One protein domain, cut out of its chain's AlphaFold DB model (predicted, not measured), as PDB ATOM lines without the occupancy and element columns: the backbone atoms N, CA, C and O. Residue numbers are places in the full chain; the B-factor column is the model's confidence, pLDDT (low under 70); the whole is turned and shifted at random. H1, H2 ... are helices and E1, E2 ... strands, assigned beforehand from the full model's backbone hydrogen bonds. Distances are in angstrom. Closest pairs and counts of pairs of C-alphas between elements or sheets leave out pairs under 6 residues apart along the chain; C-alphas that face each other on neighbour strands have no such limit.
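This is residues 113 to 261 of the 271 residues of an uncharacterized protein of Shewanella sp. SR44-4 (UniProt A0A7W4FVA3). A small twisted sheet of three strands has H4 and H1 over one face, while H3 sits across one end of the opposite face and H2 only grazes the sheet. Long loops make much of the rest: residues 126 to 168 run past the E3 edge, where 135 to 136 pair with E3, and residues 198 to 220 hold a far loop round Ser 204. The printed part has 149 residues, with H1 E1 E2 H2 H3 E3 H4 along it and the antiparallel sheet order E2 - E1 - E3. The class is mixed, helices and strands, with under half of the residues in named elements. It is compact, with a radius of gyration of the C-alphas of 15.3 A and spans of 51 by 37 by 23 A.

Find C-alpha 113 at (14.574, -4.485, 35.187); from there H1 runs 18.3 A to residue 125. Go on to E1, residues 169 to 174, 16.6 A, and E2, residues 180 to 186, 17.3 A. Next come H2, residues 189 to 197, 12.5 A, and H3, residues 221 to 228, 10.3 A. E3, residues 233 to 239, spans 19.8 A. H4, residues 242 to 260, is 27.6 A long and ends at C-alpha 260, (11.269, 4.538, 48.311).

Start at the sheet, twisted, with C-alphas up to 4.1 A off its best plane. E1 is antiparallel to E3, with N 172 and O 235 at 2.9 A, and forms a hairpin with E2, where N 171 and O 184 are 2.8 A apart. E2, H2 H3, E3 make a split strand-helix-strand unit, two strands running the same way with E1 between them; its crossover is right-handed. H4 lies over E2 and E1 at a height over the sheet of 9.7 A; its closest C-alphas to E2 are Glu 249 and Lys 185, 6.4 A. H1, on the same face, touches H4 with residues 115 to 119 alone, closest C-alphas Ile 119 and Ile 248 at 7.0 A, at a steep tilt of 62 degrees. H3 is on the opposite face, its height over the sheet 10.1 A. H2 grazes the sheet with residues 189 to 193. In H1, H2 and H3 every O i to N i+4 pair is within hydrogen-bond range; in H4, 13 of 15 are.

The two C-alphas farthest apart are those of Val 128 and Ser 204, 51.6 A. The printed part has no cut. The links H1 to E1 and H2 to H3 are long, with 43 and 23 residues. Look for pLDDT under 70 at residues 151 to 155 and 218 to 219; the mean of the printed part is 89.3.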
ATOM      1  N   SER A 113      15.119  -4.948  36.468       93.25
ATOM      2  CA  SER A 113      14.574  -4.485  35.187       93.25
ATOM      3  C   SER A 113      14.247  -2.990  35.209       93.25
ATOM      4  O   SER A 113      14.450  -2.292  34.218       93.25
ATOM      5  N   GLU A 114      13.800  -2.465  36.355       94.44
ATOM      6  CA  GLU A 114      13.568  -1.028  36.525       94.44
ATOM      7  C   GLU A 114      14.881  -0.236  36.464       94.44
ATOM      8  O   GLU A 114      14.910   0.839  35.872       94.44
ATOM      9  N   ILE A 115      15.978  -0.764  37.021       95.19
ATOM     10  CA  ILE A 115      17.303  -0.134  36.921       95.19
ATOM     11  C   ILE A 115      17.745  -0.031  35.460       95.19
ATOM     12  O   ILE A 115      18.166   1.043  35.034       95.19
ATOM     13  N   TYR A 116      17.616  -1.102  34.674       96.75
ATOM     14  CA  TYR A 116      17.971  -1.060  33.253       96.75
ATOM     15  C   TYR A 116      17.133  -0.039  32.478       96.75
ATOM     16  O   TYR A 116      17.688   0.748  31.708       96.75
ATOM     17  N   ILE A 117      15.823   0.024  32.738       96.31
ATOM     18  CA  ILE A 117      14.941   1.044  32.156       96.31
ATOM     19  C   ILE A 117      15.421   2.450  32.530       96.31
ATOM     20  O   ILE A 117      15.569   3.291  31.648       96.31
ATOM     21  N   LEU A 118      15.739   2.704  33.802       96.44
ATOM     22  CA  LEU A 118      16.213   4.012  34.261       96.44
ATOM     23  C   LEU A 118      17.526   4.437  33.589       96.44
ATOM     24  O   LEU A 118      17.668   5.614  33.253       96.44
ATOM     25  N   ILE A 119      18.463   3.509  33.369       97.00
ATOM     26  CA  ILE A 119      19.719   3.785  32.649       97.00
ATOM     27  C   ILE A 119      19.423   4.153  31.187       97.00
ATOM     28  O   ILE A 119      19.960   5.133  30.667       97.00
ATOM     29  N   ARG A 120      18.525   3.419  30.520       96.44
ATOM     30  CA  ARG A 120      18.106   3.746  29.147       96.44
ATOM     31  C   ARG A 120      17.409   5.108  29.091       96.44
ATOM     32  O   ARG A 120      17.740   5.935  28.243       96.44
ATOM     33  N   GLU A 121      16.501   5.384  30.022       94.69
ATOM     34  CA  GLU A 121      15.781   6.654  30.087       94.69
ATOM     35  C   GLU A 121      16.710   7.849  30.269       94.69
ATOM     36  O   GLU A 121      16.552   8.844  29.563       94.69
ATOM     37  N   ILE A 122      17.672   7.780  31.198       93.00
ATOM     38  CA  ILE A 122      18.571   8.913  31.436       93.00
ATOM     39  C   ILE A 122      19.451   9.180  30.215       93.00
ATOM     40  O   ILE A 122      19.630  10.342  29.857       93.00
ATOM     41  N   SER A 123      19.887   8.125  29.512       91.50
ATOM     42  CA  SER A 123      20.640   8.274  28.262       91.50
ATOM     43  C   SER A 123      19.839   9.004  27.176       91.50
ATOM     44  O   SER A 123      20.363   9.864  26.475       91.50
ATOM     45  N   THR A 124      18.527   8.752  27.110       89.75
ATOM     46  CA  THR A 124      17.622   9.394  26.143       89.75
ATOM     47  C   THR A 124      17.238  10.818  26.556       89.75
ATOM     48  O   THR A 124      17.061  11.685  25.703       89.75
ATOM     49  N   LYS A 125      17.102  11.084  27.861       88.19
ATOM     50  CA  LYS A 125      16.796  12.421  28.407       88.19
ATOM     51  C   LYS A 125      17.973  13.387  28.272       88.19
ATOM     52  O   LYS A 125      17.759  14.595  28.203       88.19
ATOM     53  N   LEU A 126      19.196  12.865  28.248       87.50
ATOM     54  CA  LEU A 126      20.439  13.632  28.249       87.50
ATOM     55  C   LEU A 126      21.329  13.287  27.039       87.50
ATOM     56  O   LEU A 126      22.508  13.006  27.226       87.50
ATOM     57  N   PRO A 127      20.827  13.347  25.792       84.25
ATOM     58  CA  PRO A 127      21.513  12.773  24.631       84.25
ATOM     59  C   PRO A 127      22.897  13.382  24.375       84.25
ATOM     60  O   PRO A 127      23.802  12.674  23.965       84.25
ATOM     61  N   VAL A 128      23.096  14.668  24.688       83.12
ATOM     62  CA  VAL A 128      24.399  15.349  24.556       83.12
ATOM     63  C   VAL A 128      25.474  14.723  25.453       83.12
ATOM     64  O   VAL A 128      26.641  14.713  25.088       83.12
ATOM     65  N   PHE A 129      25.087  14.191  26.614       80.69
ATOM     66  CA  PHE A 129      26.010  13.563  27.561       80.69
ATOM     67  C   PHE A 129      26.331  12.120  27.201       80.69
ATOM     68  O   PHE A 129      27.331  11.596  27.661       80.69
ATOM     69  N   PHE A 130      25.474  11.481  26.412       89.19
ATOM     70  CA  PHE A 130      25.599  10.075  26.042       89.19
ATOM     71  C   PHE A 130      25.957   9.894  24.563       89.19
ATOM     72  O   PHE A 130      25.913   8.776  24.052       89.19
ATOM     73  N   ASP A 131      26.312  10.978  23.870       88.94
ATOM     74  CA  ASP A 131      26.718  10.921  22.471       88.94
ATOM     75  C   ASP A 131      28.015  10.114  22.325       88.94
ATOM     76  O   ASP A 131      29.000  10.359  23.019       88.94
ATOM     77  N   GLY A 132      27.993   9.101  21.458       91.56
ATOM     78  CA  GLY A 132      29.103   8.158  21.290       91.56
ATOM     79  C   GLY A 132      29.347   7.204  22.471       91.56
ATOM     80  O   GLY A 132      30.295   6.423  22.418       91.56
ATOM     81  N   VAL A 133      28.510   7.225  23.514       94.69
ATOM     82  CA  VAL A 133      28.673   6.369  24.696       94.69
ATOM     83  C   VAL A 133      27.940   5.051  24.497       94.69
ATOM     84  O   VAL A 133      26.712   4.980  24.480       94.69
ATOM     85  N   GLU A 134      28.702   3.967  24.419       96.31
ATOM     86  CA  GLU A 134      28.159   2.613  24.438       96.31
ATOM     87  C   GLU A 134      27.739   2.206  25.857       96.31
ATOM     88  O   GLU A 134      28.541   2.275  26.798       96.31
ATOM     89  N   ILE A 135      26.488   1.750  25.987       96.94
ATOM     90  CA  ILE A 135      25.923   1.153  27.201       96.94
ATOM     91  C   ILE A 135      25.398  -0.241  26.857       96.94
ATOM     92  O   ILE A 135      24.482  -0.374  26.043       96.94
ATOM     93  N   ASN A 136      25.927  -1.274  27.516       95.94
ATOM     94  CA  ASN A 136      25.488  -2.659  27.322       95.94
ATOM     95  C   ASN A 136      24.965  -3.261  28.626       95.94
ATOM     96  O   ASN A 136      25.473  -2.963  29.705       95.94
ATOM     97  N   PHE A 137      23.983  -4.157  28.512       94.88
ATOM     98  CA  PHE A 137      23.325  -4.822  29.642       94.88
ATOM     99  C   PHE A 137      23.548  -6.340  29.569       94.88
ATOM    100  O   PHE A 137      22.626  -7.093  29.251       94.88
ATOM    101  N   PRO A 138      24.783  -6.813  29.811       90.88
ATOM    102  CA  PRO A 138      25.187  -8.189  29.515       90.88
ATOM    103  C   PRO A 138      24.387  -9.262  30.265       90.88
ATOM    104  O   PRO A 138      24.353 -10.407  29.828       90.88
ATOM    105  N   LEU A 139      23.744  -8.902  31.380       89.81
ATOM    106  CA  LEU A 139      22.984  -9.822  32.229       89.81
ATOM    107  C   LEU A 139      21.468  -9.546  32.214       89.81
ATOM    108  O   LEU A 139      20.755 -10.052  33.068       89.81
ATOM    109  N   GLU A 140      20.944  -8.734  31.286       88.75
ATOM    110  CA  GLU A 140      19.514  -8.361  31.271       88.75
ATOM    111  C   GLU A 140      18.572  -9.536  30.989       88.75
ATOM    112  O   GLU A 140      17.479  -9.602  31.545       88.75
ATOM    113  N   GLN A 141      19.000 -10.478  30.150       82.00
ATOM    114  CA  GLN A 141      18.187 -11.625  29.729       82.00
ATOM    115  C   GLN A 141      18.588 -12.932  30.422       82.00
ATOM    116  O   GLN A 141      18.166 -14.012  30.011       82.00
ATOM    117  N   VAL A 142      19.428 -12.846  31.454       77.31
ATOM    118  CA  VAL A 142      19.980 -14.005  32.153       77.31
ATOM    119  C   VAL A 142      19.563 -13.940  33.613       77.31
ATOM    120  O   VAL A 142      19.691 -12.905  34.261       77.31
ATOM    121  N   ASP A 143      19.101 -15.065  34.151       76.69
ATOM    122  CA  ASP A 143      18.860 -15.212  35.586       76.69
ATOM    123  C   ASP A 143      20.195 -15.364  36.332       76.69
ATOM    124  O   ASP A 143      20.575 -16.462  36.731       76.69
ATOM    125  N   ALA A 144      20.960 -14.275  36.432       84.44
ATOM    126  CA  ALA A 144      22.355 -14.248  36.872       84.44
ATOM    127  C   ALA A 144      22.539 -14.468  38.386       84.44
ATOM    128  O   ALA A 144      23.034 -13.611  39.116       84.44
ATOM    129  N   ASN A 145      22.132 -15.642  38.858       90.62
ATOM    130  CA  ASN A 145      22.314 -16.125  40.217       90.62
ATOM    131  C   ASN A 145      23.793 -16.419  40.500       90.62
ATOM    132  O   ASN A 145      24.377 -17.314  39.890       90.62
ATOM    133  N   ILE A 146      24.384 -15.714  41.465       92.75
ATOM    134  CA  ILE A 146      25.835 -15.739  41.702       92.75
ATOM    135  C   ILE A 146      26.385 -17.115  42.100       92.75
ATOM    136  O   ILE A 146      27.584 -17.367  41.953       92.75
ATOM    137  N   GLY A 147      25.542 -18.006  42.617       90.50
ATOM    138  CA  GLY A 147      25.896 -19.356  43.040       90.50
ATOM    139  C   GLY A 147      25.720 -20.421  41.962       90.50
ATOM    140  O   GLY A 147      26.367 -21.467  42.036       90.50
ATOM    141  N   ASN A 148      24.888 -20.173  40.949       88.00
ATOM    142  CA  ASN A 148      24.580 -21.168  39.928       88.00
ATOM    143  C   ASN A 148      25.584 -21.120  38.771       88.00
ATOM    144  O   ASN A 148      25.380 -20.430  37.782       88.00
ATOM    145  N   TRP A 149      26.654 -21.905  38.890       83.75
ATOM    146  CA  TRP A 149      27.693 -22.033  37.855       83.75
ATOM    147  C   TRP A 149      27.483 -23.257  36.957       83.75
ATOM    148  O   TRP A 149      28.300 -23.546  36.085       83.75
ATOM    149  N   SER A 150      26.408 -24.012  37.194       74.62
ATOM    150  CA  SER A 150      26.101 -25.234  36.447       74.62
ATOM    151  C   SER A 150      25.567 -24.949  35.041       74.62
ATOM    152  O   SER A 150      25.614 -25.816  34.170       74.62
ATOM    153  N   ASN A 151      25.075 -23.730  34.808       66.62
ATOM    154  CA  ASN A 151      24.541 -23.313  33.527       66.62
ATOM    155  C   ASN A 151      25.613 -22.531  32.739       66.62
ATOM    156  O   ASN A 151      25.935 -21.404  33.101       66.62
ATOM    157  N   PRO A 152      26.140 -23.066  31.625       65.25
ATOM    158  CA  PRO A 152      27.162 -22.382  30.828       65.25
ATOM    159  C   PRO A 152      26.666 -21.074  30.182       65.25
ATOM    160  O   PRO A 152      27.484 -20.226  29.839       65.25
ATOM    161  N   ASN A 153      25.347 -20.878  30.062       61.06
ATOM    162  CA  ASN A 153      24.725 -19.634  29.585       61.06
ATOM    163  C   ASN A 153      24.418 -18.645  30.721       61.06
ATOM    164  O   ASN A 153      23.892 -17.562  30.485       61.06
ATOM    165  N   ASN A 154      24.695 -19.033  31.963       62.81
ATOM    166  CA  ASN A 154      24.476 -18.239  33.154       62.81
ATOM    167  C   ASN A 154      25.682 -18.421  34.065       62.81
ATOM    168  O   ASN A 154      25.705 -19.269  34.949       62.81
ATOM    169  N   MET A 155      26.700 -17.605  33.833       61.69
ATOM    170  CA  MET A 155      27.908 -17.672  34.642       61.69
ATOM    171  C   MET A 155      27.664 -17.272  36.101       61.69
ATOM    172  O   MET A 155      28.548 -17.474  36.931       61.69
ATOM    173  N   GLY A 156      26.504 -16.672  36.416       70.06
ATOM    174  CA  GLY A 156      26.147 -16.139  37.731       70.06
ATOM    175  C   GLY A 156      27.003 -14.952  38.179       70.06
ATOM    176  O   GLY A 156      26.564 -14.099  38.938       70.06
ATOM    177  N   MET A 157      28.235 -14.879  37.692       87.31
ATOM    178  CA  MET A 157      29.317 -14.002  38.087       87.31
ATOM    179  C   MET A 157      30.174 -13.670  36.868       87.31
ATOM    180  O   MET A 157      30.232 -14.429  35.903       87.31
ATOM    181  N   LEU A 158      30.897 -12.556  36.951       88.88
ATOM    182  CA  LEU A 158      31.881 -12.179  35.938       88.88
ATOM    183  C   LEU A 158      33.164 -12.993  36.118       88.88
ATOM    184  O   LEU A 158      33.716 -13.048  37.221       88.88
ATOM    185  N   VAL A 159      33.692 -13.577  35.048       85.88
ATOM    186  CA  VAL A 159      34.930 -14.375  35.078       85.88
ATOM    187  C   VAL A 159      35.986 -13.799  34.151       85.88
ATOM    188  O   VAL A 159      35.705 -13.029  33.241       85.88
ATOM    189  N   THR A 160      37.242 -14.171  34.368       81.88
ATOM    190  CA  THR A 160      38.326 -13.745  33.484       81.88
ATOM    191  C   THR A 160      38.077 -14.238  32.055       81.88
ATOM    192  O   THR A 160      37.878 -15.431  31.841       81.88
ATOM    193  N   GLY A 161      38.118 -13.320  31.084       81.12
ATOM    194  CA  GLY A 161      37.907 -13.627  29.665       81.12
ATOM    195  C   GLY A 161      36.453 -13.542  29.188       81.12
ATOM    196  O   GLY A 161      36.198 -13.825  28.024       81.12
ATOM    197  N   ASP A 162      35.513 -13.115  30.039       84.25
ATOM    198  CA  ASP A 162      34.100 -12.923  29.670       84.25
ATOM    199  C   ASP A 162      33.830 -11.679  28.797       84.25
ATOM    200  O   ASP A 162      32.694 -11.453  28.388       84.25
ATOM    201  N   ASN A 163      34.853 -10.861  28.516       85.62
ATOM    202  CA  ASN A 163      34.759  -9.556  27.845       85.62
ATOM    203  C   ASN A 163      33.788  -8.558  28.507       85.62
ATOM    204  O   ASN A 163      33.456  -7.539  27.913       85.62
ATOM    205  N   ILE A 164      33.359  -8.796  29.745       88.75
ATOM    206  CA  ILE A 164      32.464  -7.916  30.508       88.75
ATOM    207  C   ILE A 164      33.229  -7.330  31.690       88.75
ATOM    208  O   ILE A 164      33.243  -6.120  31.898       88.75
ATOM    209  N   GLY A 165      33.922  -8.178  32.447       86.81
ATOM    210  CA  GLY A 165      34.560  -7.832  33.709       86.81
ATOM    211  C   GLY A 165      35.712  -6.823  33.618       86.81
ATOM    212  O   GLY A 165      36.035  -6.173  34.617       86.81
ATOM    213  N   SER A 166      36.320  -6.665  32.442       90.56
ATOM    214  CA  SER A 166      37.351  -5.653  32.178       90.56
ATOM    215  C   SER A 166      36.789  -4.250  31.947       90.56
ATOM    216  O   SER A 166      37.558  -3.296  31.984       90.56
ATOM    217  N   HIS A 167      35.482  -4.116  31.708       93.62
ATOM    218  CA  HIS A 167      34.851  -2.831  31.431       93.62
ATOM    219  C   HIS A 167      34.498  -2.076  32.715       93.62
ATOM    220  O   HIS A 167      34.268  -2.666  33.781       93.62
ATOM    221  N   SER A 168      34.420  -0.755  32.582       95.06
ATOM    222  CA  SER A 168      33.801   0.124  33.561       95.06
ATOM    223  C   SER A 168      32.281   0.016  33.505       95.06
ATOM    224  O   SER A 168      31.691  -0.296  32.467       95.06
ATOM    225  N   GLY A 169      31.619   0.260  34.631       96.88
ATOM    226  CA  GLY A 169      30.170   0.170  34.675       96.88
ATOM    227  C   GLY A 169      29.569   0.292  36.062       96.88
ATOM    228  O   GLY A 169      30.267   0.454  37.070       96.88
ATOM    229  N   VAL A 170      28.247   0.158  36.095       97.56
ATOM    230  CA  VAL A 170      27.476  -0.018  37.323       97.56
ATOM    231  C   VAL A 170      27.051  -1.474  37.461       97.56
ATOM    232  O   VAL A 170      26.786  -2.164  36.477       97.56
ATOM    233  N   TYR A 171      26.989  -1.949  38.695       96.88
ATOM    234  CA  TYR A 171      26.518  -3.281  39.039       96.88
ATOM    235  C   TYR A 171      25.593  -3.203  40.241       96.88
ATOM    236  O   TYR A 171      25.606  -2.239  41.012       96.88
ATOM    237  N   PHE A 172      24.781  -4.232  40.408       95.31
ATOM    238  CA  PHE A 172      23.837  -4.292  41.504       95.31
ATOM    239  C   PHE A 172      23.589  -5.732  41.928       95.31
ATOM    240  O   PHE A 172      23.560  -6.644  41.103       95.31
ATOM    241  N   PHE A 173      23.416  -5.912  43.235       95.88
ATOM    242  CA  PHE A 173      22.974  -7.177  43.809       95.88
ATOM    243  C   PHE A 173      21.496  -7.076  44.157       95.88
ATOM    244  O   PHE A 173      21.043  -6.064  44.708       95.88
ATOM    245  N   ALA A 174      20.763  -8.137  43.845       94.50
ATOM    246  CA  ALA A 174      19.339  -8.233  44.086       94.50
ATOM    247  C   ALA A 174      18.952  -9.571  44.710       94.50
ATOM    248  O   ALA A 174      19.673 -10.569  44.632       94.50
ATOM    249  N   ARG A 175      17.787  -9.583  45.349       92.81
ATOM    250  CA  ARG A 175      17.145 -10.801  45.841       92.81
ATOM    251  C   ARG A 175      16.731 -11.694  44.661       92.81
ATOM    252  O   ARG A 175      16.632 -11.207  43.536       92.81
ATOM    253  N   PRO A 176      16.397 -12.974  44.906       91.00
ATOM    254  CA  PRO A 176      15.884 -13.870  43.864       91.00
ATOM    255  C   PRO A 176      14.613 -13.368  43.160       91.00
ATOM    256  O   PRO A 176      14.333 -13.765  42.039       91.00
ATOM    257  N   ASN A 177      13.838 -12.486  43.800       90.44
ATOM    258  CA  ASN A 177      12.670 -11.835  43.192       90.44
ATOM    259  C   ASN A 177      13.040 -10.615  42.311       90.44
ATOM    260  O   ASN A 177      12.154  -9.934  41.798       90.44
ATOM    261  N   GLY A 178      14.334 -10.310  42.162       91.62
ATOM    262  CA  GLY A 178      14.865  -9.184  41.397       91.62
ATOM    263  C   GLY A 178      14.903  -7.844  42.137       91.62
ATOM    264  O   GLY A 178      15.364  -6.866  41.555       91.62
ATOM    265  N   GLU A 179      14.464  -7.757  43.396       93.25
ATOM    266  CA  GLU A 179      14.556  -6.517  44.180       93.25
ATOM    267  C   GLU A 179      16.008  -6.201  44.548       93.25
ATOM    268  O   GLU A 179      16.670  -6.973  45.250       93.25
ATOM    269  N   ILE A 180      16.505  -5.049  44.099       94.00
ATOM    270  CA  ILE A 180      17.877  -4.621  44.359       94.00
ATOM    271  C   ILE A 180      18.059  -4.300  45.835       94.00
ATOM    272  O   ILE A 180      17.206  -3.688  46.465       94.00
ATOM    273  N   PHE A 181      19.211  -4.631  46.389       93.94
ATOM    274  CA  PHE A 181      19.586  -4.215  47.741       93.94
ATOM    275  C   PHE A 181      20.962  -3.562  47.801       93.94
ATOM    276  O   PHE A 181      21.342  -3.028  48.845       93.94
ATOM    277  N   TYR A 182      21.694  -3.568  46.688       95.06
ATOM    278  CA  TYR A 182      22.964  -2.878  46.551       95.06
ATOM    279  C   TYR A 182      23.145  -2.350  45.130       95.06
ATOM    280  O   TYR A 182      22.896  -3.083  44.178       95.06
ATOM    281  N   ILE A 183      23.624  -1.117  45.000       96.31
ATOM    282  CA  ILE A 183      24.107  -0.513  43.754       96.31
ATOM    283  C   ILE A 183      25.565  -0.107  43.978       96.31
ATOM    284  O   ILE A 183      25.898   0.460  45.019       96.31
ATOM    285  N   GLY A 184      26.433  -0.379  43.012       95.12
ATOM    286  CA  GLY A 184      27.810   0.090  43.033       95.12
ATOM    287  C   GLY A 184      28.338   0.399  41.640       95.12
ATOM    288  O   GLY A 184      27.765  -0.009  40.630       95.12
ATOM    289  N   LYS A 185      29.481   1.081  41.593       94.69
ATOM    290  CA  LYS A 185      30.268   1.291  40.373       94.69
ATOM    291  C   LYS A 185      31.661   0.683  40.426       94.69
ATOM    292  O   LYS A 185      32.208   0.433  41.506       94.69
ATOM    293  N   ALA A 186      32.263   0.503  39.255       93.94
ATOM    294  CA  ALA A 186      33.664   0.136  39.135       93.94
ATOM    295  C   ALA A 186      34.280   0.603  37.811       93.94
ATOM    296  O   ALA A 186      33.610   0.607  36.782       93.94
ATOM    297  N   ALA A 187      35.581   0.908  37.834       91.12
ATOM    298  CA  ALA A 187      36.395   1.004  36.619       91.12
ATOM    299  C   ALA A 187      36.735  -0.388  36.049       91.12
ATOM    300  O   ALA A 187      36.896  -0.542  34.848       91.12
ATOM    301  N   SER A 188      36.804  -1.406  36.918       92.94
ATOM    302  CA  SER A 188      36.851  -2.822  36.543       92.94
ATOM    303  C   SER A 188      35.808  -3.586  37.350       92.94
ATOM    304  O   SER A 188      35.956  -3.786  38.563       92.94
ATOM    305  N   LEU A 189      34.740  -3.999  36.667       94.69
ATOM    306  CA  LEU A 189      33.627  -4.726  37.272       94.69
ATOM    307  C   LEU A 189      34.079  -6.044  37.908       94.69
ATOM    308  O   LEU A 189      33.674  -6.340  39.029       94.69
ATOM    309  N   HIS A 190      34.970  -6.791  37.248       93.31
ATOM    310  CA  HIS A 190      35.473  -8.072  37.747       93.31
ATOM    311  C   HIS A 190      36.084  -7.924  39.140       93.31
ATOM    312  O   HIS A 190      35.598  -8.519  40.103       93.31
ATOM    313  N   HIS A 191      37.118  -7.090  39.271       91.00
ATOM    314  CA  HIS A 191      37.822  -6.929  40.538       91.00
ATOM    315  C   HIS A 191      36.893  -6.446  41.648       91.00
ATOM    316  O   HIS A 191      36.958  -6.952  42.768       91.00
ATOM    317  N   ARG A 192      36.004  -5.496  41.342       94.12
ATOM    318  CA  ARG A 192      35.133  -4.906  42.356       94.12
ATOM    319  C   ARG A 192      34.059  -5.875  42.842       94.12
ATOM    320  O   ARG A 192      33.862  -5.990  44.047       94.12
ATOM    321  N   ILE A 193      33.393  -6.588  41.935       94.81
ATOM    322  CA  ILE A 193      32.340  -7.550  42.286       94.81
ATOM    323  C   ILE A 193      32.941  -8.719  43.084       94.81
ATOM    324  O   ILE A 193      32.401  -9.094  44.127       94.81
ATOM    325  N   TRP A 194      34.106  -9.233  42.672       93.88
ATOM    326  CA  TRP A 194      34.822 -10.272  43.421       93.88
ATOM    327  C   TRP A 194      35.299  -9.804  44.799       93.88
ATOM    328  O   TRP A 194      35.274 -10.583  45.753       93.88
ATOM    329  N   ASP A 195      35.673  -8.532  44.949       93.62
ATOM    330  CA  ASP A 195      36.029  -7.965  46.251       93.62
ATOM    331  C   ASP A 195      34.838  -7.943  47.228       93.62
ATOM    332  O   ASP A 195      35.031  -8.076  48.440       93.62
ATOM    333  N   HIS A 196      33.605  -7.858  46.723       93.94
ATOM    334  CA  HIS A 196      32.398  -7.937  47.543       93.94
ATOM    335  C   HIS A 196      32.069  -9.359  47.995       93.94
ATOM    336  O   HIS A 196      31.818  -9.571  49.182       93.94
ATOM    337  N   VAL A 197      32.062 -10.336  47.089       92.38
ATOM    338  CA  VAL A 197      31.609 -11.704  47.418       92.38
ATOM    339  C   VAL A 197      32.725 -12.608  47.948       92.38
ATOM    340  O   VAL A 197      32.447 -13.549  48.690       92.38
ATOM    341  N   LYS A 198      33.990 -12.266  47.667       92.44
ATOM    342  CA  LYS A 198      35.199 -13.029  48.025       92.44
ATOM    343  C   LYS A 198      35.225 -14.438  47.408       92.44
ATOM    344  O   LYS A 198      34.416 -14.790  46.557       92.44
ATOM    345  N   THR A 199      36.223 -15.232  47.798       90.19
ATOM    346  CA  THR A 199      36.434 -16.592  47.284       90.19
ATOM    347  C   THR A 199      35.249 -17.507  47.627       90.19
ATOM    348  O   THR A 199      34.898 -17.602  48.809       90.19
ATOM    349  N   PRO A 200      34.666 -18.214  46.640       92.75
ATOM    350  CA  PRO A 200      33.529 -19.091  46.865       92.75
ATOM    351  C   PRO A 200      33.965 -20.453  47.407       92.75
ATOM    352  O   PRO A 200      35.092 -20.904  47.192       92.75
ATOM    353  N   VAL A 201      33.032 -21.152  48.048       94.44
ATOM    354  CA  VAL A 201      33.135 -22.583  48.360       94.44
ATOM    355  C   VAL A 201      32.234 -23.347  47.395       94.44
ATOM    356  O   VAL A 201      31.124 -22.911  47.108       94.44
ATOM    357  N   THR A 202      32.722 -24.474  46.876       92.94
ATOM    358  CA  THR A 202      31.952 -25.322  45.953       92.94
ATOM    359  C   THR A 202      31.237 -26.405  46.742       92.94
ATOM    360  O   THR A 202      31.876 -27.114  47.518       92.94
ATOM    361  N   LEU A 203      29.928 -26.515  46.548       91.12
ATOM    362  CA  LEU A 203      29.100 -27.571  47.112       91.12
ATOM    363  C   LEU A 203      29.192 -28.850  46.266       91.12
ATOM    364  O   LEU A 203      29.685 -28.842  45.138       91.12
ATOM    365  N   SER A 204      28.707 -29.965  46.813       89.81
ATOM    366  CA  SER A 204      28.719 -31.273  46.141       89.81
ATOM    367  C   SER A 204      27.897 -31.316  44.850       89.81
ATOM    368  O   SER A 204      28.158 -32.150  43.992       89.81
ATOM    369  N   ASP A 205      26.910 -30.430  44.715       86.81
ATOM    370  CA  ASP A 205      26.058 -30.271  43.531       86.81
ATOM    371  C   ASP A 205      26.663 -29.326  42.469       86.81
ATOM    372  O   ASP A 205      26.046 -29.077  41.438       86.81
ATOM    373  N   GLY A 206      27.870 -28.795  42.706       86.62
ATOM    374  CA  GLY A 206      28.563 -27.863  41.814       86.62
ATOM    375  C   GLY A 206      28.217 -26.386  42.032       86.62
ATOM    376  O   GLY A 206      28.927 -25.524  41.505       86.62
ATOM    377  N   ASN A 207      27.201 -26.073  42.844       88.75
ATOM    378  CA  ASN A 207      26.852 -24.695  43.178       88.75
ATOM    379  C   ASN A 207      27.927 -24.034  44.048       88.75
ATOM    380  O   ASN A 207      28.708 -24.687  44.750       88.75
ATOM    381  N   LYS A 208      27.976 -22.703  43.999       91.88
ATOM    382  CA  LYS A 208      28.909 -21.870  44.761       91.88
ATOM    383  C   LYS A 208      28.184 -21.138  45.883       91.88
ATOM    384  O   LYS A 208      27.103 -20.593  45.689       91.88
ATOM    385  N   VAL A 209      28.827 -21.079  47.044       94.50
ATOM    386  CA  VAL A 209      28.391 -20.285  48.202       94.50
ATOM    387  C   VAL A 209      29.492 -19.319  48.629       94.50
ATOM    388  O   VAL A 209      30.677 -19.580  48.408       94.50
ATOM    389  N   TYR A 210      29.115 -18.214  49.270       95.00
ATOM    390  CA  TYR A 210      29.997 -17.079  49.572       95.00
ATOM    391  C   TYR A 210      30.033 -16.749  51.075       95.00
ATOM    392  O   TYR A 210      29.682 -15.642  51.484       95.00
ATOM    393  N   PRO A 211      30.491 -17.669  51.945       92.06
ATOM    394  CA  PRO A 211      30.405 -17.505  53.402       92.06
ATOM    395  C   PRO A 211      31.290 -16.380  53.967       92.06
ATOM    396  O   PRO A 211      31.149 -16.008  55.128       92.06
ATOM    397  N   LYS A 212      32.241 -15.864  53.177       92.69
ATOM    398  CA  LYS A 212      33.221 -14.843  53.589       92.69
ATOM    399  C   LYS A 212      32.991 -13.476  52.934       92.69
ATOM    400  O   LYS A 212      33.916 -12.666  52.916       92.69
ATOM    401  N   HIS A 213      31.809 -13.221  52.373       92.12
ATOM    402  CA  HIS A 213      31.513 -11.965  51.680       92.12
ATOM    403  C   HIS A 213      31.775 -10.717  52.556       92.12
ATOM    404  O   HIS A 213      31.680 -10.735  53.784       92.12
ATOM    405  N   GLY A 214      32.075  -9.586  51.916       87.69
ATOM    406  CA  GLY A 214      32.386  -8.306  52.559       87.69
ATOM    407  C   GLY A 214      31.169  -7.517  53.057       87.69
ATOM    408  O   GLY A 214      31.337  -6.561  53.817       87.69
ATOM    409  N   PHE A 215      29.950  -7.897  52.664       86.06
ATOM    410  CA  PHE A 215      28.733  -7.232  53.130       86.06
ATOM    411  C   PHE A 215      28.506  -7.464  54.628       86.06
ATOM    412  O   PHE A 215      28.588  -8.586  55.122       86.06
ATOM    413  N   ARG A 216      28.231  -6.380  55.359       76.38
ATOM    414  CA  ARG A 216      27.929  -6.408  56.794       76.38
ATOM    415  C   ARG A 216      26.762  -5.475  57.075       76.38
ATOM    416  O   ARG A 216      26.896  -4.265  56.890       76.38
ATOM    417  N   CYS A 217      25.651  -6.030  57.541       70.75
ATOM    418  CA  CYS A 217      24.484  -5.272  57.972       70.75
ATOM    419  C   CYS A 217      23.701  -6.093  59.002       70.75
ATOM    420  O   CYS A 217      23.363  -7.240  58.736       70.75
ATOM    421  N   SER A 218      23.415  -5.522  60.175       61.97
ATOM    422  CA  SER A 218      22.652  -6.207  61.228       61.97
ATOM    423  C   SER A 218      21.144  -6.230  60.966       61.97
ATOM    424  O   SER A 218      20.423  -6.949  61.645       61.97
ATOM    425  N   THR A 219      20.657  -5.427  60.017       68.38
ATOM    426  CA  THR A 219      19.223  -5.232  59.744       68.38
ATOM    427  C   THR A 219      18.765  -5.818  58.409       68.38
ATOM    428  O   THR A 219      17.607  -5.639  58.049       68.38
ATOM    429  N   SER A 220      19.656  -6.483  57.671       79.12
ATOM    430  CA  SER A 220      19.421  -6.996  56.309       79.12
ATOM    431  C   SER A 220      19.798  -8.473  56.230       79.12
ATOM    432  O   SER A 220      20.685  -8.862  55.473       79.12
ATOM    433  N   VAL A 221      19.213  -9.273  57.125       81.62
ATOM    434  CA  VAL A 221      19.575 -10.689  57.309       81.62
ATOM    435  C   VAL A 221      19.301 -11.484  56.034       81.62
ATOM    436  O   VAL A 221      20.182 -12.215  55.592       81.62
ATOM    437  N   ASP A 222      18.154 -11.258  55.397       86.56
ATOM    438  CA  ASP A 222      17.743 -11.983  54.193       86.56
ATOM    439  C   ASP A 222      18.656 -11.679  52.995       86.56
ATOM    440  O   ASP A 222      18.996 -12.572  52.222       86.56
ATOM    441  N   GLU A 223      19.103 -10.428  52.832       90.56
ATOM    442  CA  GLU A 223      20.039 -10.060  51.763       90.56
ATOM    443  C   GLU A 223      21.429 -10.650  51.996       90.56
ATOM    444  O   GLU A 223      22.065 -11.147  51.066       90.56
ATOM    445  N   ILE A 224      21.889 -10.638  53.247       91.56
ATOM    446  CA  ILE A 224      23.158 -11.250  53.646       91.56
ATOM    447  C   ILE A 224      23.114 -12.767  53.425       91.56
ATOM    448  O   ILE A 224      24.037 -13.326  52.835       91.56
ATOM    449  N   GLU A 225      22.029 -13.432  53.822       91.62
ATOM    450  CA  GLU A 225      21.831 -14.861  53.583       91.62
ATOM    451  C   GLU A 225      21.730 -15.178  52.087       91.62
ATOM    452  O   GLU A 225      22.304 -16.164  51.617       91.62
ATOM    453  N   SER A 226      21.053 -14.331  51.308       93.06
ATOM    454  CA  SER A 226      20.960 -14.480  49.855       93.06
ATOM    455  C   SER A 226      22.342 -14.453  49.196       93.06
ATOM    456  O   SER A 226      22.621 -15.309  48.356       93.06
ATOM    457  N   ILE A 227      23.235 -13.549  49.617       94.62
ATOM    458  CA  ILE A 227      24.611 -13.500  49.103       94.62
ATOM    459  C   ILE A 227      25.385 -14.733  49.567       94.62
ATOM    460  O   ILE A 227      26.001 -15.423  48.757       94.62
ATOM    461  N   ALA A 228      25.338 -15.040  50.868       94.50
ATOM    462  CA  ALA A 228      26.084 -16.148  51.457       94.50
ATOM    463  C   ALA A 228      25.712 -17.500  50.834       94.50
ATOM    464  O   ALA A 228      26.592 -18.308  50.549       94.50
ATOM    465  N   SER A 229      24.425 -17.725  50.572       93.81
ATOM    466  CA  SER A 229      23.907 -18.932  49.916       93.81
ATOM    467  C   SER A 229      24.092 -18.943  48.397       93.81
ATOM    468  O   SER A 229      23.746 -19.928  47.753       93.81
ATOM    469  N   GLY A 230      24.613 -17.857  47.819       93.69
ATOM    470  CA  GLY A 230      24.784 -17.696  46.380       93.69
ATOM    471  C   GLY A 230      23.491 -17.387  45.623       93.69
ATOM    472  O   GLY A 230      23.533 -17.232  44.416       93.69
ATOM    473  N   LYS A 231      22.345 -17.257  46.297       93.62
ATOM    474  CA  LYS A 231      21.038 -17.064  45.652       93.62
ATOM    475  C   LYS A 231      20.804 -15.661  45.091       93.62
ATOM    476  O   LYS A 231      19.821 -15.462  44.382       93.62
ATOM    477  N   SER A 232      21.630 -14.684  45.456       94.50
ATOM    478  CA  SER A 232      21.485 -13.319  44.948       94.50
ATOM    479  C   SER A 232      21.668 -13.259  43.438       94.50
ATOM    480  O   SER A 232      22.497 -13.970  42.874       94.50
ATOM    481  N   LEU A 233      20.918 -12.366  42.805       94.69
ATOM    482  CA  LEU A 233      21.087 -12.031  41.401       94.69
ATOM    483  C   LEU A 233      22.109 -10.906  41.264       94.69
ATOM    484  O   LEU A 233      22.135  -9.977  42.077       94.69
ATOM    485  N   LEU A 234      22.926 -10.984  40.223       95.38
ATOM    486  CA  LEU A 234      23.825  -9.926  39.790       95.38
ATOM    487  C   LEU A 234      23.265  -9.291  38.521       95.38
ATOM    488  O   LEU A 234      22.970  -9.984  37.554       95.38
ATOM    489  N   GLY A 235      23.185  -7.968  38.478       95.19
ATOM    490  CA  GLY A 235      23.044  -7.271  37.208       95.19
ATOM    491  C   GLY A 235      24.144  -6.250  36.998       95.19
ATOM    492  O   GLY A 235      24.812  -5.805  37.937       95.19
ATOM    493  N   VAL A 236      24.378  -5.955  35.726       95.75
ATOM    494  CA  VAL A 236      25.528  -5.196  35.244       95.75
ATOM    495  C   VAL A 236      25.087  -4.349  34.063       95.75
ATOM    496  O   VAL A 236      24.416  -4.843  33.158       95.75
ATOM    497  N   ALA A 237      25.514  -3.090  34.058       97.00
ATOM    498  CA  ALA A 237      25.532  -2.254  32.870       97.00
ATOM    499  C   ALA A 237      26.966  -1.762  32.638       97.00
ATOM    500  O   ALA A 237      27.522  -1.049  33.477       97.00
ATOM    501  N   THR A 238      27.575  -2.157  31.519       97.00
ATOM    502  CA  THR A 238      28.895  -1.655  31.113       97.00
ATOM    503  C   THR A 238      28.720  -0.322  30.409       97.00
ATOM    504  O   THR A 238      27.834  -0.200  29.563       97.00
ATOM    505  N   ILE A 239      29.564   0.651  30.731       96.81
ATOM    506  CA  ILE A 239      29.510   2.008  30.183       96.81
ATOM    507  C   ILE A 239      30.919   2.351  29.708       96.81
ATOM    508  O   ILE A 239      31.871   2.260  30.487       96.81
ATOM    509  N   SER A 240      31.037   2.698  28.428       94.62
ATOM    510  CA  SER A 240      32.320   2.983  27.765       94.62
ATOM    511  C   SER A 240      33.021   4.239  28.287       94.62
ATOM    512  O   SER A 240      34.249   4.281  28.276       94.62
ATOM    513  N   ASP A 241      32.265   5.222  28.781       89.12
ATOM    514  CA  ASP A 241      32.789   6.434  29.410       89.12
ATOM    515  C   ASP A 241      32.820   6.295  30.952       89.12
ATOM    516  O   ASP A 241      31.760   6.259  31.595       89.12
ATOM    517  N   PRO A 242      34.012   6.234  31.579       83.44
ATOM    518  CA  PRO A 242      34.156   6.123  33.029       83.44
ATOM    519  C   PRO A 242      33.572   7.295  33.833       83.44
ATOM    520  O   PRO A 242      33.171   7.090  34.985       83.44
ATOM    521  N   ASP A 243      33.492   8.503  33.271       80.00
ATOM    522  CA  ASP A 243      32.976   9.675  33.988       80.00
ATOM    523  C   ASP A 243      31.458   9.562  34.188       80.00
ATOM    524  O   ASP A 243      30.923   9.838  35.273       80.00
ATOM    525  N   LEU A 244      30.756   9.020  33.188       88.75
ATOM    526  CA  LEU A 244      29.311   8.782  33.240       88.75
ATOM    527  C   LEU A 244      28.914   7.616  34.142       88.75
ATOM    528  O   LEU A 244      27.774   7.559  34.606       88.75
ATOM    529  N   VAL A 245      29.838   6.710  34.461       91.50
ATOM    530  CA  VAL A 245      29.584   5.639  35.434       91.50
ATOM    531  C   VAL A 245      29.214   6.225  36.797       91.50
ATOM    532  O   VAL A 245      28.250   5.792  37.432       91.50
ATOM    533  N   SER A 246      29.965   7.236  37.240       85.62
ATOM    534  CA  SER A 246      29.723   7.929  38.509       85.62
ATOM    535  C   SER A 246      28.389   8.665  38.493       85.62
ATOM    536  O   SER A 246      27.627   8.599  39.456       85.62
ATOM    537  N   PHE A 247      28.084   9.322  37.372       86.94
ATOM    538  CA  PHE A 247      26.801   9.981  37.168       86.94
ATOM    539  C   PHE A 247      25.631   9.000  37.297       86.94
ATOM    540  O   PHE A 247      24.701   9.244  38.068       86.94
ATOM    541  N   ILE A 248      25.690   7.880  36.570       93.00
ATOM    542  CA  ILE A 248      24.628   6.874  36.551       93.00
ATOM    543  C   ILE A 248      24.421   6.287  37.948       93.00
ATOM    544  O   ILE A 248      23.282   6.194  38.395       93.00
ATOM    545  N   GLU A 249      25.483   5.947  38.681       94.06
ATOM    546  CA  GLU A 249      25.356   5.444  40.055       94.06
ATOM    547  C   GLU A 249      24.614   6.440  40.966       94.06
ATOM    548  O   GLU A 249      23.685   6.064  41.690       94.06
ATOM    549  N   VAL A 250      24.987   7.723  40.919       88.62
ATOM    550  CA  VAL A 250      24.340   8.779  41.715       88.62
ATOM    551  C   VAL A 250      22.885   8.975  41.294       88.62
ATOM    552  O   VAL A 250      22.003   9.119  42.149       88.62
ATOM    553  N   TYR A 251      22.610   8.943  39.990       92.06
ATOM    554  CA  TYR A 251      21.260   9.016  39.446       92.06
ATOM    555  C   TYR A 251      20.390   7.852  39.936       92.06
ATOM    556  O   TYR A 251      19.296   8.089  40.449       92.06
ATOM    557  N   LEU A 252      20.881   6.610  39.884       94.62
ATOM    558  CA  LEU A 252      20.140   5.428  40.334       94.62
ATOM    559  C   LEU A 252      19.875   5.453  41.843       94.62
ATOM    560  O   LEU A 252      18.752   5.184  42.280       94.62
ATOM    561  N   HIS A 253      20.864   5.849  42.650       92.19
ATOM    562  CA  HIS A 253      20.649   6.094  44.076       92.19
ATOM    563  C   HIS A 253      19.571   7.158  44.303       92.19
ATOM    564  O   HIS A 253      18.693   6.984  45.147       92.19
ATOM    565  N   THR A 254      19.602   8.247  43.538       89.25
ATOM    566  CA  THR A 254      18.626   9.332  43.655       89.25
ATOM    567  C   THR A 254      17.221   8.882  43.259       89.25
ATOM    568  O   THR A 254      16.270   9.149  43.995       89.25
ATOM    569  N   ALA A 255      17.080   8.144  42.157       91.00
ATOM    570  CA  ALA A 255      15.821   7.549  41.725       91.00
ATOM    571  C   ALA A 255      15.249   6.614  42.804       91.00
ATOM    572  O   ALA A 255      14.076   6.731  43.168       91.00
ATOM    573  N   HIS A 256      16.098   5.778  43.416       90.56
ATOM    574  CA  HIS A 256      15.702   4.909  44.525       90.56
ATOM    575  C   HIS A 256      15.165   5.700  45.718       90.56
ATOM    576  O   HIS A 256      14.138   5.360  46.305       90.56
ATOM    577  N   ILE A 257      15.850   6.788  46.079       87.06
ATOM    578  CA  ILE A 257      15.453   7.655  47.190       87.06
ATOM    579  C   ILE A 257      14.132   8.355  46.894       87.06
ATOM    580  O   ILE A 257      13.282   8.416  47.777       87.06
ATOM    581  N   LYS A 258      13.953   8.869  45.675       85.88
ATOM    582  CA  LYS A 258      12.709   9.522  45.254       85.88
ATOM    583  C   LYS A 258      11.521   8.559  45.347       85.88
ATOM    584  O   LYS A 258      10.470   8.960  45.836       85.88
ATOM    585  N   LYS A 259      11.701   7.298  44.936       87.69
ATOM    586  CA  LYS A 259      10.640   6.277  44.922       87.69
ATOM    587  C   LYS A 259      10.363   5.661  46.300       87.69
ATOM    588  O   LYS A 259       9.206   5.514  46.673       87.69
ATOM    589  N   HIS A 260      11.400   5.331  47.076       84.56
ATOM    590  CA  HIS A 260      11.269   4.538  48.311       84.56
ATOM    591  C   HIS A 260      11.655   5.288  49.599       84.56
ATOM    592  O   HIS A 260      11.598   4.724  50.690       84.56
ATOM    593  N   GLY A 261      12.118   6.538  49.512       83.00
ATOM    594  CA  GLY A 261      12.534   7.353  50.664       83.00
ATOM    595  C   GLY A 261      13.837   6.906  51.348       83.00
ATOM    596  O   GLY A 261      14.321   7.570  52.268       83.00
TER     597      GLY A 261